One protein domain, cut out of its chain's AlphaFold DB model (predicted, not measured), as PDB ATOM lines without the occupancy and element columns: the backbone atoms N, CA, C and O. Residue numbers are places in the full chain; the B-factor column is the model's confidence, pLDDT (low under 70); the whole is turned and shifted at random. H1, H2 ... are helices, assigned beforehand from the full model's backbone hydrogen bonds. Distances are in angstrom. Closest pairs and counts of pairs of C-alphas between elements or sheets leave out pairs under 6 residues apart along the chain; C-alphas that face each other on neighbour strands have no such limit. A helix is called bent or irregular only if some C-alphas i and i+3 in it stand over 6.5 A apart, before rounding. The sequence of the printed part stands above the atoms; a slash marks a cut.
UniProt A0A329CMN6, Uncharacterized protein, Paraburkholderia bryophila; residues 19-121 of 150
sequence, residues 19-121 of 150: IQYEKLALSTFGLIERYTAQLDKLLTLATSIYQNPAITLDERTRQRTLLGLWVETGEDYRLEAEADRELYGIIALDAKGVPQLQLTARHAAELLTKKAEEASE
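Overview. This is residues 19 to 121 of the 150 residues of an uncharacterized protein of Paraburkholderia bryophila (UniProt A0A329CMN6). Two long helices, H1 and H2, make a helical hairpin shaped like a narrow V, closed near the turn at residues 52 to 56 and open toward its other end. Beyond the far end of H2 a shorter helix, H3, is set crosswise to the hairpin and sticks out with residues 112 to 121, touching neither long helix. The printed part has 103 residues, with three named helices in the order H1, H2, H3 and no named strand; the class is all helix. The whole is extended, with a radius of gyration of the C-alphas of 22.8 A, and its flat outline spans 66 by 43 by 23 A.

Arrangement. H1, residues 19 to 51, and H2, residues 57 to 95, form a helical hairpin, two helices that follow each other and run opposite ways. They touch with 9 pairs of C-alphas within 8 A, and their closest C-alphas, those of Ile 49 and Gln 63, are 6.7 A apart. Their lines stand at a shallow tilt of 17 degrees, and their centres are 12.0 A apart. H1 touches H2 with residues 38 to 49 alone, and H2 touches H1 with residues 63 to 77 alone. H3, residues 105 to 121, touches no helix: it is apart from H1 and apart from H2. In H1, H2 and H3 every pair of backbone O of residue i and N of residue i+4 is within hydrogen-bond range.

Along the chain. H1 begins at the C-alpha of Ile 19, at (83.454, 125.517, 42.698), and runs 47.7 A to the C-alpha of Gln 51. After a tight link of 5 residues H2 begins at the C-alpha of Leu 57, at (69.655, 80.373, 7.829). H2 is the longest helix, with 39 residues, and measures 56.3 A from its first to its last C-alpha. A short link of 9 residues follows. H3 then runs 24.3 A from the C-alpha of Ala 105 to that of Glu 121, at (81.321, 90.282, 72.764). None of the three helices is bent or irregular.

Size, cuts and confidence. The two C-alphas farthest apart are those of Thr 56 and Glu 121, at 67.9 A, and the first and last printed C-alphas are 46.4 A apart. Residues 55 to 61, of which 57 to 61 belong to H2, stand free, as do residues 104 to 110, of which 105 to 110 belong to H3, and residues 112 to 121 of H3. Without these stretches the body of 79 residues spans 56 by 33 by 14 A. The printed part has no cut and no long link. The mean pLDDT of the printed part is 84.6; residues 97 to 108 and 120 to 121 are under 70, the model's low confidence.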
ATOM      1  N   ILE A  19      83.120 125.751  44.107       76.44
ATOM      2  CA  ILE A  19      83.454 125.517  42.698       76.44
ATOM      3  C   ILE A  19      83.900 124.062  42.451       76.44
ATOM      4  O   ILE A  19      83.673 123.505  41.376       76.44
ATOM      5  N   GLN A  20      84.535 123.406  43.427       79.19
ATOM      6  CA  GLN A  20      84.963 122.009  43.288       79.19
ATOM      7  C   GLN A  20      83.774 121.047  43.358       79.19
ATOM      8  O   GLN A  20      83.723 120.087  42.588       79.19
ATOM      9  N   TYR A  21      82.795 121.331  44.220       79.31
ATOM     10  CA  TYR A  21      81.549 120.564  44.269       79.31
ATOM     11  C   TYR A  21      80.713 120.739  43.007       79.31
ATOM     12  O   TYR A  21      80.152 119.763  42.523       79.31
ATOM     13  N   GLU A  22      80.669 121.946  42.448       80.00
ATOM     14  CA  GLU A  22      79.999 122.202  41.174       80.00
ATOM     15  C   GLU A  22      80.616 121.370  40.042       80.00
ATOM     16  O   GLU A  22      79.907 120.657  39.335       80.00
ATOM     17  N   LYS A  23      81.949 121.376  39.916       86.69
ATOM     18  CA  LYS A  23      82.657 120.569  38.908       86.69
ATOM     19  C   LYS A  23      82.409 119.074  39.077       86.69
ATOM     20  O   LYS A  23      82.229 118.369  38.087       86.69
ATOM     21  N   LEU A  24      82.394 118.594  40.320       85.38
ATOM     22  CA  LEU A  24      82.085 117.202  40.624       85.38
ATOM     23  C   LEU A  24      80.631 116.859  40.272       85.38
ATOM     24  O   LEU A  24      80.372 115.818  39.681       85.38
ATOM     25  N   ALA A  25      79.685 117.736  40.601       86.25
ATOM     26  CA  ALA A  25      78.281 117.537  40.266       86.25
ATOM     27  C   ALA A  25      78.083 117.474  38.743       86.25
ATOM     28  O   ALA A  25      77.459 116.539  38.244       86.25
ATOM     29  N   LEU A  26      78.687 118.402  37.992       88.62
ATOM     30  CA  LEU A  26      78.634 118.404  36.529       88.62
ATOM     31  C   LEU A  26      79.256 117.139  35.921       88.62
ATOM     32  O   LEU A  26      78.700 116.587  34.973       88.62
ATOM     33  N   SER A  27      80.364 116.637  36.478       87.19
ATOM     34  CA  SER A  27      80.970 115.395  35.980       87.19
ATOM     35  C   SER A  27      80.098 114.171  36.265       87.19
ATOM     36  O   SER A  27      79.908 113.344  35.376       87.19
ATOM     37  N   THR A  28      79.505 114.074  37.462       89.06
ATOM     38  CA  THR A  28      78.546 113.001  37.786       89.06
ATOM     39  C   THR A  28      77.304 113.050  36.906       89.06
ATOM     40  O   THR A  28      76.794 112.008  36.505       89.06
ATOM     41  N   PHE A  29      76.830 114.250  36.566       89.50
ATOM     42  CA  PHE A  29      75.684 114.423  35.686       89.50
ATOM     43  C   PHE A  29      75.987 113.925  34.267       89.50
ATOM     44  O   PHE A  29      75.255 113.082  33.755       89.50
ATOM     45  N   GLY A  30      77.110 114.350  33.675       92.69
ATOM     46  CA  GLY A  30      77.516 113.889  32.339       92.69
ATOM     47  C   GLY A  30      77.747 112.373  32.265       92.69
ATOM     48  O   GLY A  30      77.493 111.740  31.242       92.69
ATOM     49  N   LEU A  31      78.163 111.758  33.370       91.94
ATOM     50  CA  LEU A  31      78.276 110.308  33.473       91.94
ATOM     51  C   LEU A  31      76.916 109.594  33.437       91.94
ATOM     52  O   LEU A  31      76.774 108.577  32.760       91.94
ATOM     53  N   ILE A  32      75.903 110.134  34.117       92.75
ATOM     54  CA  ILE A  32      74.537 109.593  34.057       92.75
ATOM     55  C   ILE A  32      73.975 109.717  32.636       92.75
ATOM     56  O   ILE A  32      73.359 108.772  32.137       92.75
ATOM     57  N   GLU A  33      74.216 110.842  31.959       95.75
ATOM     58  CA  GLU A  33      73.826 111.016  30.554       95.75
ATOM     59  C   GLU A  33      74.483 109.960  29.659       95.75
ATOM     60  O   GLU A  33      73.808 109.326  28.842       95.75
ATOM     61  N   ARG A  34      75.780 109.698  29.862       94.88
ATOM     62  CA  ARG A  34      76.502 108.644  29.143       94.88
ATOM     63  C   ARG A  34      75.888 107.267  29.384       94.88
ATOM     64  O   ARG A  34      75.623 106.568  28.407       94.88
ATOM     65  N   TYR A  35      75.623 106.876  30.632       94.62
ATOM     66  CA  TYR A  35      74.986 105.584  30.922       94.62
ATOM     67  C   TYR A  35      73.596 105.463  30.315       94.62
ATOM     68  O   TYR A  35      73.243 104.403  29.801       94.62
ATOM     69  N   THR A  36      72.820 106.545  30.327       95.94
ATOM     70  CA  THR A  36      71.497 106.567  29.694       95.94
ATOM     71  C   THR A  36      71.628 106.282  28.197       95.94
ATOM     72  O   THR A  36      71.002 105.355  27.688       95.94
ATOM     73  N   ALA A  37      72.547 106.968  27.513       95.94
ATOM     74  CA  ALA A  37      72.809 106.739  26.094       95.94
ATOM     75  C   ALA A  37      73.348 105.325  25.792       95.94
ATOM     76  O   ALA A  37      73.045 104.750  24.745       95.94
ATOM     77  N   GLN A  38      74.164 104.749  26.680       96.06
ATOM     78  CA  GLN A  38      74.663 103.375  26.552       96.06
ATOM     79  C   GLN A  38      73.533 102.346  26.667       96.06
ATOM     80  O   GLN A  38      73.433 101.441  25.833       96.06
ATOM     81  N   LEU A  39      72.652 102.515  27.654       96.12
ATOM     82  CA  LEU A  39      71.477 101.668  27.840       96.12
ATOM     83  C   LEU A  39      70.518 101.766  26.652       96.12
ATOM     84  O   LEU A  39      70.072 100.731  26.158       96.12
ATOM     85  N   ASP A  40      70.269 102.969  26.134       96.75
ATOM     86  CA  ASP A  40      69.417 103.176  24.958       96.75
ATOM     87  C   ASP A  40      69.955 102.445  23.721       96.75
ATOM     88  O   ASP A  40      69.189 101.833  22.970       96.75
ATOM     89  N   LYS A  41      71.279 102.431  23.521       95.19
ATOM     90  CA  LYS A  41      71.917 101.654  22.444       95.19
ATOM     91  C   LYS A  41      71.706 100.153  22.626       95.19
ATOM     92  O   LYS A  41      71.301  99.481  21.676       95.19
ATOM     93  N   LEU A  42      71.950  99.619  23.828       96.25
ATOM     94  CA  LEU A  42      71.741  98.194  24.110       96.25
ATOM     95  C   LEU A  42      70.272  97.800  23.941       96.25
ATOM     96  O   LEU A  42      69.986  96.739  23.383       96.25
ATOM     97  N   LEU A  43      69.349  98.653  24.381       96.56
ATOM     98  CA  LEU A  43      67.915  98.437  24.246       96.56
ATOM     99  C   LEU A  43      67.486  98.479  22.775       96.56
ATOM    100  O   LEU A  43      66.718  97.626  22.335       96.56
ATOM    101  N   THR A  44      68.022  99.414  21.989       95.19
ATOM    102  CA  THR A  44      67.752  99.530  20.546       95.19
ATOM    103  C   THR A  44      68.220  98.284  19.792       95.19
ATOM    104  O   THR A  44      67.485  97.721  18.982       95.19
ATOM    105  N   LEU A  45      69.418  97.783  20.100       93.06
ATOM    106  CA  LEU A  45      69.913  96.536  19.516       93.06
ATOM    107  C   LEU A  45      69.046  95.338  19.927       93.06
ATOM    108  O   LEU A  45      68.608  94.582  19.059       93.06
ATOM    109  N   ALA A  46      68.722  95.196  21.214       94.00
ATOM    110  CA  ALA A  46      67.885  94.102  21.706       94.00
ATOM    111  C   ALA A  46      66.479  94.114  21.080       94.00
ATOM    112  O   ALA A  46      65.984  93.082  20.624       94.00
ATOM    113  N   THR A  47      65.849  95.288  21.002       94.94
ATOM    114  CA  THR A  47      64.537  95.465  20.361       94.94
ATOM    115  C   THR A  47      64.585  95.157  18.866       94.94
ATOM    116  O   THR A  47      63.676  94.494  18.372       94.94
ATOM    117  N   SER A  48      65.656  95.536  18.159       91.94
ATOM    118  CA  SER A  48      65.823  95.210  16.735       91.94
ATOM    119  C   SER A  48      65.888  93.699  16.472       91.94
ATOM    120  O   SER A  48      65.290  93.219  15.506       91.94
ATOM    121  N   ILE A  49      66.557  92.949  17.355       91.25
ATOM    122  CA  ILE A  49      66.668  91.487  17.285       91.25
ATOM    123  C   ILE A  49      65.322  90.839  17.621       91.25
ATOM    124  O   ILE A  49      64.900  89.906  16.942       91.25
ATOM    125  N   TYR A  50      64.634  91.351  18.645       91.12
ATOM    126  CA  TYR A  50      63.339  90.835  19.083       91.12
ATOM    127  C   TYR A  50      62.233  91.034  18.035       91.12
ATOM    128  O   TYR A  50      61.444  90.125  17.794       91.12
ATOM    129  N   GLN A  51      62.172  92.209  17.402       92.38
ATOM    130  CA  GLN A  51      61.125  92.540  16.429       92.38
ATOM    131  C   GLN A  51      61.290  91.827  15.083       92.38
ATOM    132  O   GLN A  51      60.300  91.629  14.383       92.38
ATOM    133  N   ASN A  52      62.513  91.432  14.718       88.56
ATOM    134  CA  ASN A  52      62.812  90.807  13.431       88.56
ATOM    135  C   ASN A  52      63.290  89.363  13.632       88.56
ATOM    136  O   ASN A  52      64.496  89.120  13.530       88.56
ATOM    137  N   PRO A  53      62.394  88.405  13.940       87.25
ATOM    138  CA  PRO A  53      62.772  87.011  14.142       87.25
ATOM    139  C   PRO A  53      63.313  86.393  12.847       87.25
ATOM    140  O   PRO A  53      62.706  86.529  11.787       87.25
ATOM    141  N   ALA A  54      64.442  85.689  12.935       91.31
ATOM    142  CA  ALA A  54      65.047  85.039  11.781       91.31
ATOM    143  C   ALA A  54      64.264  83.793  11.350       91.31
ATOM    144  O   ALA A  54      64.059  82.862  12.133       91.31
ATOM    145  N   ILE A  55      63.901  83.753  10.074       93.25
ATOM    146  CA  ILE A  55      63.205  82.644   9.420       93.25
ATOM    147  C   ILE A  55      64.215  81.825   8.604       93.25
ATOM    148  O   ILE A  55      64.169  80.591   8.596       93.25
ATOM    149  N   THR A  56      65.170  82.490   7.949       96.12
ATOM    150  CA  THR A  56      66.179  81.836   7.103       96.12
ATOM    151  C   THR A  56      67.476  81.511   7.856       96.12
ATOM    152  O   THR A  56      67.713  81.927   8.991       96.12
ATOM    153  N   LEU A  57      68.343  80.689   7.251       94.62
ATOM    154  CA  LEU A  57      69.655  80.373   7.829       94.62
ATOM    155  C   LEU A  57      70.615  81.577   7.800       94.62
ATOM    156  O   LEU A  57      71.363  81.772   8.758       94.62
ATOM    157  N   ASP A  58      70.558  82.403   6.752       94.75
ATOM    158  CA  ASP A  58      71.358  83.633   6.663       94.75
ATOM    159  C   ASP A  58      70.944  84.640   7.746       94.75
ATOM    160  O   ASP A  58      71.782  85.136   8.498       94.75
ATOM    161  N   GLU A  59      69.635  84.847   7.926       93.12
ATOM    162  CA  GLU A  59      69.101  85.704   8.990       93.12
ATOM    163  C   GLU A  59      69.512  85.221  10.383       93.12
ATOM    164  O   GLU A  59      69.905  86.032  11.219       93.12
ATOM    165  N   ARG A  60      69.490  83.904  10.635       94.12
ATOM    166  CA  ARG A  60      69.949  83.336  11.916       94.12
ATOM    167  C   ARG A  60      71.431  83.592  12.151       94.12
ATOM    168  O   ARG A  60      71.831  83.895  13.274       94.12
ATOM    169  N   THR A  61      72.244  83.491  11.102       94.44
ATOM    170  CA  THR A  61      73.681  83.781  11.177       94.44
ATOM    171  C   THR A  61      73.906  85.259  11.485       94.44
ATOM    172  O   THR A  61      74.636  85.588  12.417       94.44
ATOM    173  N   ARG A  62      73.192  86.152  10.792       91.75
ATOM    174  CA  ARG A  62      73.237  87.600  11.028       91.75
ATOM    175  C   ARG A  62      72.785  87.979  12.438       91.75
ATOM    176  O   ARG A  62      73.466  88.757  13.101       91.75
ATOM    177  N   GLN A  63      71.679  87.415  12.920       93.25
ATOM    178  CA  GLN A  63      71.216  87.618  14.294       93.25
ATOM    179  C   GLN A  63      72.248  87.140  15.315       93.25
ATOM    180  O   GLN A  63      72.470  87.813  16.315       93.25
ATOM    181  N   ARG A  64      72.913  86.006  15.067       93.88
ATOM    182  CA  ARG A  64      73.965  85.500  15.952       93.88
ATOM    183  C   ARG A  64      75.160  86.453  16.016       93.88
ATOM    184  O   ARG A  64      75.689  86.663  17.103       93.88
ATOM    185  N   THR A  65      75.530  87.074  14.898       94.44
ATOM    186  CA  THR A  65      76.547  88.135  14.869       94.44
ATOM    187  C   THR A  65      76.105  89.369  15.655       94.44
ATOM    188  O   THR A  65      76.874  89.874  16.465       94.44
ATOM    189  N   LEU A  66      74.859  89.828  15.479       93.94
ATOM    190  CA  LEU A  66      74.316  90.965  16.237       93.94
ATOM    191  C   LEU A  66      74.266  90.691  17.744       93.94
ATOM    192  O   LEU A  66      74.598  91.568  18.533       93.94
ATOM    193  N   LEU A  67      73.898  89.472  18.148       95.19
ATOM    194  CA  LEU A  67      73.950  89.046  19.546       95.19
ATOM    195  C   LEU A  67      75.386  89.036  20.082       95.19
ATOM    196  O   LEU A  67      75.600  89.450  21.215       95.19
ATOM    197  N   GLY A  68      76.358  88.602  19.275       95.50
ATOM    198  CA  GLY A  68      77.778  88.684  19.627       95.50
ATOM    199  C   GLY A  68      78.217  90.123  19.902       95.50
ATOM    200  O   GLY A  68      78.741  90.402  20.975       95.50
ATOM    201  N   LEU A  69      77.899  91.043  18.986       95.19
ATOM    202  CA  LEU A  69      78.193  92.472  19.148       95.19
ATOM    203  C   LEU A  69      77.497  93.076  20.373       95.19
ATOM    204  O   LEU A  69      78.070  93.919  21.059       95.19
ATOM    205  N   TRP A  70      76.264  92.654  20.661       95.62
ATOM    206  CA  TRP A  70      75.520  93.112  21.833       95.62
ATOM    207  C   TRP A  70      76.188  92.684  23.144       95.62
ATOM    208  O   TRP A  70      76.279  93.488  24.069       95.62
ATOM    209  N   VAL A  71      76.688  91.446  23.208       96.00
ATOM    210  CA  VAL A  71      77.437  90.941  24.369       96.00
ATOM    211  C   VAL A  71      78.749  91.701  24.540       96.00
ATOM    212  O   VAL A  71      78.991  92.210  25.626       96.00
ATOM    213  N   GLU A  72      79.544  91.840  23.477       96.38
ATOM    214  CA  GLU A  72      80.825  92.566  23.502       96.38
ATOM    215  C   GLU A  72      80.635  94.022  23.956       96.38
ATOM    216  O   GLU A  72      81.255  94.470  24.916       96.38
ATOM    217  N   THR A  73      79.662  94.725  23.368       95.75
ATOM    218  CA  THR A  73      79.327  96.106  23.762       95.75
ATOM    219  C   THR A  73      78.869  96.187  25.225       95.75
ATOM    220  O   THR A  73      79.173  97.147  25.932       95.75
ATOM    221  N   GLY A  74      78.109  95.193  25.697       96.25
ATOM    222  CA  GLY A  74      77.670  95.122  27.089       96.25
ATOM    223  C   GLY A  74      78.824  94.887  28.068       96.25
ATOM    224  O   GLY A  74      78.814  95.445  29.166       96.25
ATOM    225  N   GLU A  75      79.823  94.094  27.681       96.56
ATOM    226  CA  GLU A  75      81.042  93.884  28.465       96.56
ATOM    227  C   GLU A  75      81.881  95.161  28.548       96.56
ATOM    228  O   GLU A  75      82.290  95.533  29.651       96.56
ATOM    229  N   ASP A  76      82.046  95.876  27.434       96.25
ATOM    230  CA  ASP A  76      82.745  97.165  27.397       96.25
ATOM    231  C   ASP A  76      82.095  98.187  28.339       96.25
ATOM    232  O   ASP A  76      82.770  98.795  29.174       96.25
ATOM    233  N   TYR A  77      80.765  98.333  28.279       96.56
ATOM    234  CA  TYR A  77      80.038  99.236  29.178       96.56
ATOM    235  C   TYR A  77      80.125  98.801  30.643       96.56
ATOM    236  O   TYR A  77      80.184  99.649  31.534       96.56
ATOM    237  N   ARG A  78      80.168  97.490  30.926       95.06
ATOM    238  CA  ARG A  78      80.364  96.994  32.295       95.06
ATOM    239  C   ARG A  78      81.742  97.381  32.831       95.06
ATOM    240  O   ARG A  78      81.826  97.831  33.969       95.06
ATOM    241  N   LEU A  79      82.797  97.214  32.034       95.12
ATOM    242  CA  LEU A  79      84.161  97.580  32.429       95.12
ATOM    243  C   LEU A  79      84.287  99.088  32.681       95.12
ATOM    244  O   LEU A  79      84.887  99.499  33.673       95.12
ATOM    245  N   GLU A  80      83.670  99.915  31.834       92.69
ATOM    246  CA  GLU A  80      83.609 101.363  32.057       92.69
ATOM    247  C   GLU A  80      82.871 101.693  33.365       92.69
ATOM    248  O   GLU A  80      83.354 102.493  34.169       92.69
ATOM    249  N   ALA A  81      81.759 101.007  33.643       92.00
ATOM    250  CA  ALA A  81      81.009 101.196  34.879       92.00
ATOM    251  C   ALA A  81      81.774 100.768  36.142       92.00
ATOM    252  O   ALA A  81      81.626 101.385  37.201       92.00
ATOM    253  N   GLU A  82      82.607  99.733  36.053       91.75
ATOM    254  CA  GLU A  82      83.498  99.328  37.142       91.75
ATOM    255  C   GLU A  82      84.549 100.407  37.431       91.75
ATOM    256  O   GLU A  82      84.720 100.788  38.592       91.75
ATOM    257  N   ALA A  83      85.172 100.969  36.390       88.31
ATOM    258  CA  ALA A  83      86.142 102.055  36.528       88.31
ATOM    259  C   ALA A  83      85.515 103.317  37.153       88.31
ATOM    260  O   ALA A  83      86.069 103.914  38.081       88.31
ATOM    261  N   ASP A  84      84.318 103.695  36.702       89.12
ATOM    262  CA  ASP A  84      83.571 104.821  37.264       89.12
ATOM    263  C   ASP A  84      83.191 104.577  38.735       89.12
ATOM    264  O   ASP A  84      83.304 105.467  39.587       89.12
ATOM    265  N   ARG A  85      82.769 103.351  39.070       88.12
ATOM    266  CA  ARG A  85      82.438 102.955  40.444       88.12
ATOM    267  C   ARG A  85      83.646 103.068  41.371       88.12
ATOM    268  O   ARG A  85      83.480 103.499  42.515       88.12
ATOM    269  N   GLU A  86      84.836 102.684  40.919       85.81
ATOM    270  CA  GLU A  86      86.072 102.851  41.689       85.81
ATOM    271  C   GLU A  86      86.370 104.330  41.956       85.81
ATOM    272  O   GLU A  86      86.589 104.718  43.109       85.81
ATOM    273  N   LEU A  87      86.288 105.171  40.919       86.44
ATOM    274  CA  LEU A  87      86.515 106.611  41.023       86.44
ATOM    275  C   LEU A  87      85.563 107.270  42.030       86.44
ATOM    276  O   LEU A  87      86.004 107.948  42.962       86.44
ATOM    277  N   TYR A  88      84.255 107.051  41.892       84.06
ATOM    278  CA  TYR A  88      83.287 107.641  42.817       84.06
ATOM    279  C   TYR A  88      83.326 107.013  44.205       84.06
ATOM    280  O   TYR A  88      83.033 107.695  45.186       84.06
ATOM    281  N   GLY A  89      83.741 105.749  44.316       81.56
ATOM    282  CA  GLY A  89      84.041 105.119  45.596       81.56
ATOM    283  C   GLY A  89      85.132 105.875  46.356       81.56
ATOM    284  O   GLY A  89      84.947 106.193  47.532       81.56
ATOM    285  N   ILE A  90      86.229 106.232  45.680       78.81
ATOM    286  CA  ILE A  90      87.317 107.038  46.256       78.81
ATOM    287  C   ILE A  90      86.800 108.413  46.688       78.81
ATOM    288  O   ILE A  90      87.035 108.819  47.825       78.81
ATOM    289  N   ILE A  91      86.050 109.101  45.822       80.81
ATOM    290  CA  ILE A  91      85.498 110.434  46.113       80.81
ATOM    291  C   ILE A  91      84.545 110.386  47.313       80.81
ATOM    292  O   ILE A  91      84.593 111.251  48.186       80.81
ATOM    293  N   ALA A  92      83.698 109.359  47.407       80.38
ATOM    294  CA  ALA A  92      82.780 109.195  48.525       80.38
ATOM    295  C   ALA A  92      83.511 108.901  49.845       80.38
ATOM    296  O   ALA A  92      83.098 109.394  50.899       80.38
ATOM    297  N   LEU A  93      84.582 108.101  49.813       74.12
ATOM    298  CA  LEU A  93      85.422 107.842  50.986       74.12
ATOM    299  C   LEU A  93      86.154 109.108  51.433       74.12
ATOM    300  O   LEU A  93      86.113 109.442  52.622       74.12
ATOM    301  N   ASP A  94      86.721 109.847  50.479       72.19
ATOM    302  CA  ASP A  94      87.354 111.130  50.748       72.19
ATOM    303  C   ASP A  94      86.347 112.110  51.359       72.19
ATOM    304  O   ASP A  94      86.581 112.616  52.456       72.19
ATOM    305  N   ALA A  95      85.162 112.285  50.768       73.38
ATOM    306  CA  ALA A  95      84.106 113.149  51.299       73.38
ATOM    307  C   ALA A  95      83.683 112.774  52.732       73.38
ATOM    308  O   ALA A  95      83.442 113.654  53.560       73.38
ATOM    309  N   LYS A  96      83.655 111.477  53.068       70.31
ATOM    310  CA  LYS A  96      83.244 110.968  54.389       70.31
ATOM    311  C   LYS A  96      84.224 111.236  55.527       70.31
ATOM    312  O   LYS A  96      83.921 110.873  56.665       70.31
ATOM    313  N   GLY A  97      85.383 111.844  55.287       61.44
ATOM    314  CA  GLY A  97      86.356 111.975  56.375       61.44
ATOM    315  C   GLY A  97      87.270 110.773  56.519       61.44
ATOM    316  O   GLY A  97      88.100 110.785  57.423       61.44
ATOM    317  N   VAL A  98      87.098 109.740  55.691       58.72
ATOM    318  CA  VAL A  98      87.909 108.532  55.763       58.72
ATOM    319  C   VAL A  98      89.164 108.858  54.966       58.72
ATOM    320  O   VAL A  98      89.068 108.939  53.742       58.72
ATOM    321  N   PRO A  99      90.324 109.127  55.606       54.19
ATOM    322  CA  PRO A  99      91.557 109.224  54.839       54.19
ATOM    323  C   PRO A  99      91.645 107.958  53.993       54.19
ATOM    324  O   PRO A  99      91.208 106.902  54.456       54.19
ATOM    325  N   GLN A 100      92.169 108.040  52.769       51.88
ATOM    326  CA  GLN A 100      92.650 106.843  52.091       51.88
ATOM    327  C   GLN A 100      93.584 106.172  53.093       51.88
ATOM    328  O   GLN A 100      94.702 106.636  53.318       51.88
ATOM    329  N   LEU A 101      93.070 105.166  53.806       52.53
ATOM    330  CA  LEU A 101      93.868 104.335  54.667       52.53
ATOM    331  C   LEU A 101      94.803 103.687  53.658       52.53
ATOM    332  O   LEU A 101      94.457 102.690  53.029       52.53
ATOM    333  N   GLN A 102      96.003 104.239  53.502       53.62
ATOM    334  CA  GLN A 102      97.135 103.355  53.380       53.62
ATOM    335  C   GLN A 102      96.980 102.435  54.578       53.62
ATOM    336  O   GLN A 102      97.151 102.863  55.724       53.62
ATOM    337  N   LEU A 103      96.465 101.236  54.306       52.50
ATOM    338  CA  LEU A 103      96.201 100.209  55.289       52.50
ATOM    339  C   LEU A 103      97.584  99.779  55.769       52.50
ATOM    340  O   LEU A 103      98.172  98.811  55.300       52.50
ATOM    341  N   THR A 104      98.181 100.596  56.629       65.19
ATOM    342  CA  THR A 104      99.437 100.276  57.274       65.19
ATOM    343  C   THR A 104      99.183  98.981  58.023       65.19
ATOM    344  O   THR A 104      98.118  98.811  58.619       65.19
ATOM    345  N   ALA A 105     100.130  98.044  57.972       65.00
ATOM    346  CA  ALA A 105      99.950  96.707  58.542       65.00
ATOM    347  C   ALA A 105      99.427  96.753  59.990       65.00
ATOM    348  O   ALA A 105      98.599  95.940  60.391       65.00
ATOM    349  N   ARG A 106      99.839  97.778  60.743       64.44
ATOM    350  CA  ARG A 106      99.350  98.070  62.087       64.44
ATOM    351  C   ARG A 106      97.853  98.392  62.141       64.44
ATOM    352  O   ARG A 106      97.154  97.846  62.980       64.44
ATOM    353  N   HIS A 107      97.354  99.236  61.245       63.53
ATOM    354  CA  HIS A 107      95.948  99.626  61.235       63.53
ATOM    355  C   HIS A 107      95.041  98.513  60.682       63.53
ATOM    356  O   HIS A 107      93.919  98.332  61.146       63.53
ATOM    357  N   ALA A 108      95.557  97.694  59.758       69.81
ATOM    358  CA  ALA A 108      94.912  96.449  59.344       69.81
ATOM    359  C   ALA A 108      94.780  95.462  60.517       69.81
ATOM    360  O   ALA A 108      93.707  94.906  60.738       69.81
ATOM    361  N   ALA A 109      95.858  95.287  61.292       74.75
ATOM    362  CA  ALA A 109      95.858  94.444  62.481       74.75
ATOM    363  C   ALA A 109      94.866  94.956  63.536       74.75
ATOM    364  O   ALA A 109      94.079  94.167  64.037       74.75
ATOM    365  N   GLU A 110      94.831  96.266  63.800       75.00
ATOM    366  CA  GLU A 110      93.878  96.888  64.735       75.00
ATOM    367  C   GLU A 110      92.410  96.701  64.301       75.00
ATOM    368  O   GLU A 110      91.536  96.471  65.136       75.00
ATOM    369  N   LEU A 111      92.111  96.759  62.998       75.56
ATOM    370  CA  LEU A 111      90.762  96.486  62.483       75.56
ATOM    371  C   LEU A 111      90.378  95.004  62.605       75.56
ATOM    372  O   LEU A 111      89.219  94.697  62.891       75.56
ATOM    373  N   LEU A 112      91.332  94.089  62.404       75.50
ATOM    374  CA  LEU A 112      91.117  92.652  62.586       75.50
ATOM    375  C   LEU A 112      90.919  92.292  64.061       75.50
ATOM    376  O   LEU A 112      90.013  91.520  64.369       75.50
ATOM    377  N   THR A 113      91.705  92.872  64.971       81.06
ATOM    378  CA  THR A 113      91.545  92.645  66.415       81.06
ATOM    379  C   THR A 113      90.235  93.224  66.917       81.06
ATOM    380  O   THR A 113      89.515  92.535  67.626       81.06
ATOM    381  N   LYS A 114      89.856  94.429  66.474       77.75
ATOM    382  CA  LYS A 114      88.578  95.034  66.858       77.75
ATOM    383  C   LYS A 114      87.382  94.197  66.395       77.75
ATOM    384  O   LYS A 114      86.447  93.993  67.157       77.75
ATOM    385  N   LYS A 115      87.423  93.647  65.175       75.44
ATOM    386  CA  LYS A 115      86.389  92.704  64.719       75.44
ATOM    387  C   LYS A 115      86.388  91.388  65.494       75.44
ATOM    388  O   LYS A 115      85.324  90.803  65.663       75.44
ATOM    389  N   ALA A 116      87.549  90.903  65.929       73.31
ATOM    390  CA  ALA A 116      87.638  89.708  66.763       73.31
ATOM    391  C   ALA A 116      87.058  89.954  68.169       73.31
ATOM    392  O   ALA A 116      86.344  89.100  68.685       73.31
ATOM    393  N   GLU A 117      87.297  91.133  68.747       73.88
ATOM    394  CA  GLU A 117      86.702  91.566  70.017       73.88
ATOM    395  C   GLU A 117      85.181  91.723  69.891       73.88
ATOM    396  O   GLU A 117      84.442  91.124  70.667       73.88
ATOM    397  N   GLU A 118      84.697  92.400  68.844       72.50
ATOM    398  CA  GLU A 118      83.264  92.516  68.543       72.50
ATOM    399  C   GLU A 118      82.612  91.138  68.311       72.50
ATOM    400  O   GLU A 118      81.475  90.909  68.720       72.50
ATOM    401  N   ALA A 119      83.309  90.181  67.688       70.69
ATOM    402  CA  ALA A 119      82.821  88.807  67.553       70.69
ATOM    403  C   ALA A 119      82.765  88.073  68.905       70.69
ATOM    404  O   ALA A 119      81.821  87.327  69.149       70.69
ATOM    405  N   SER A 120      83.725  88.320  69.801       67.06
ATOM    406  CA  SER A 120      83.739  87.730  71.144       67.06
ATOM    407  C   SER A 120      82.680  88.326  72.083       67.06
ATOM    408  O   SER A 120      82.040  87.581  72.820       67.06
ATOM    409  N   GLU A 121      82.403  89.631  72.005       60.12
ATOM    410  CA  GLU A 121      81.321  90.282  72.764       60.12
ATOM    411  C   GLU A 121      79.930  89.820  72.288       60.12
ATOM    412  O   GLU A 121      79.000  89.653  73.089       60.12
TER     413      GLU A 121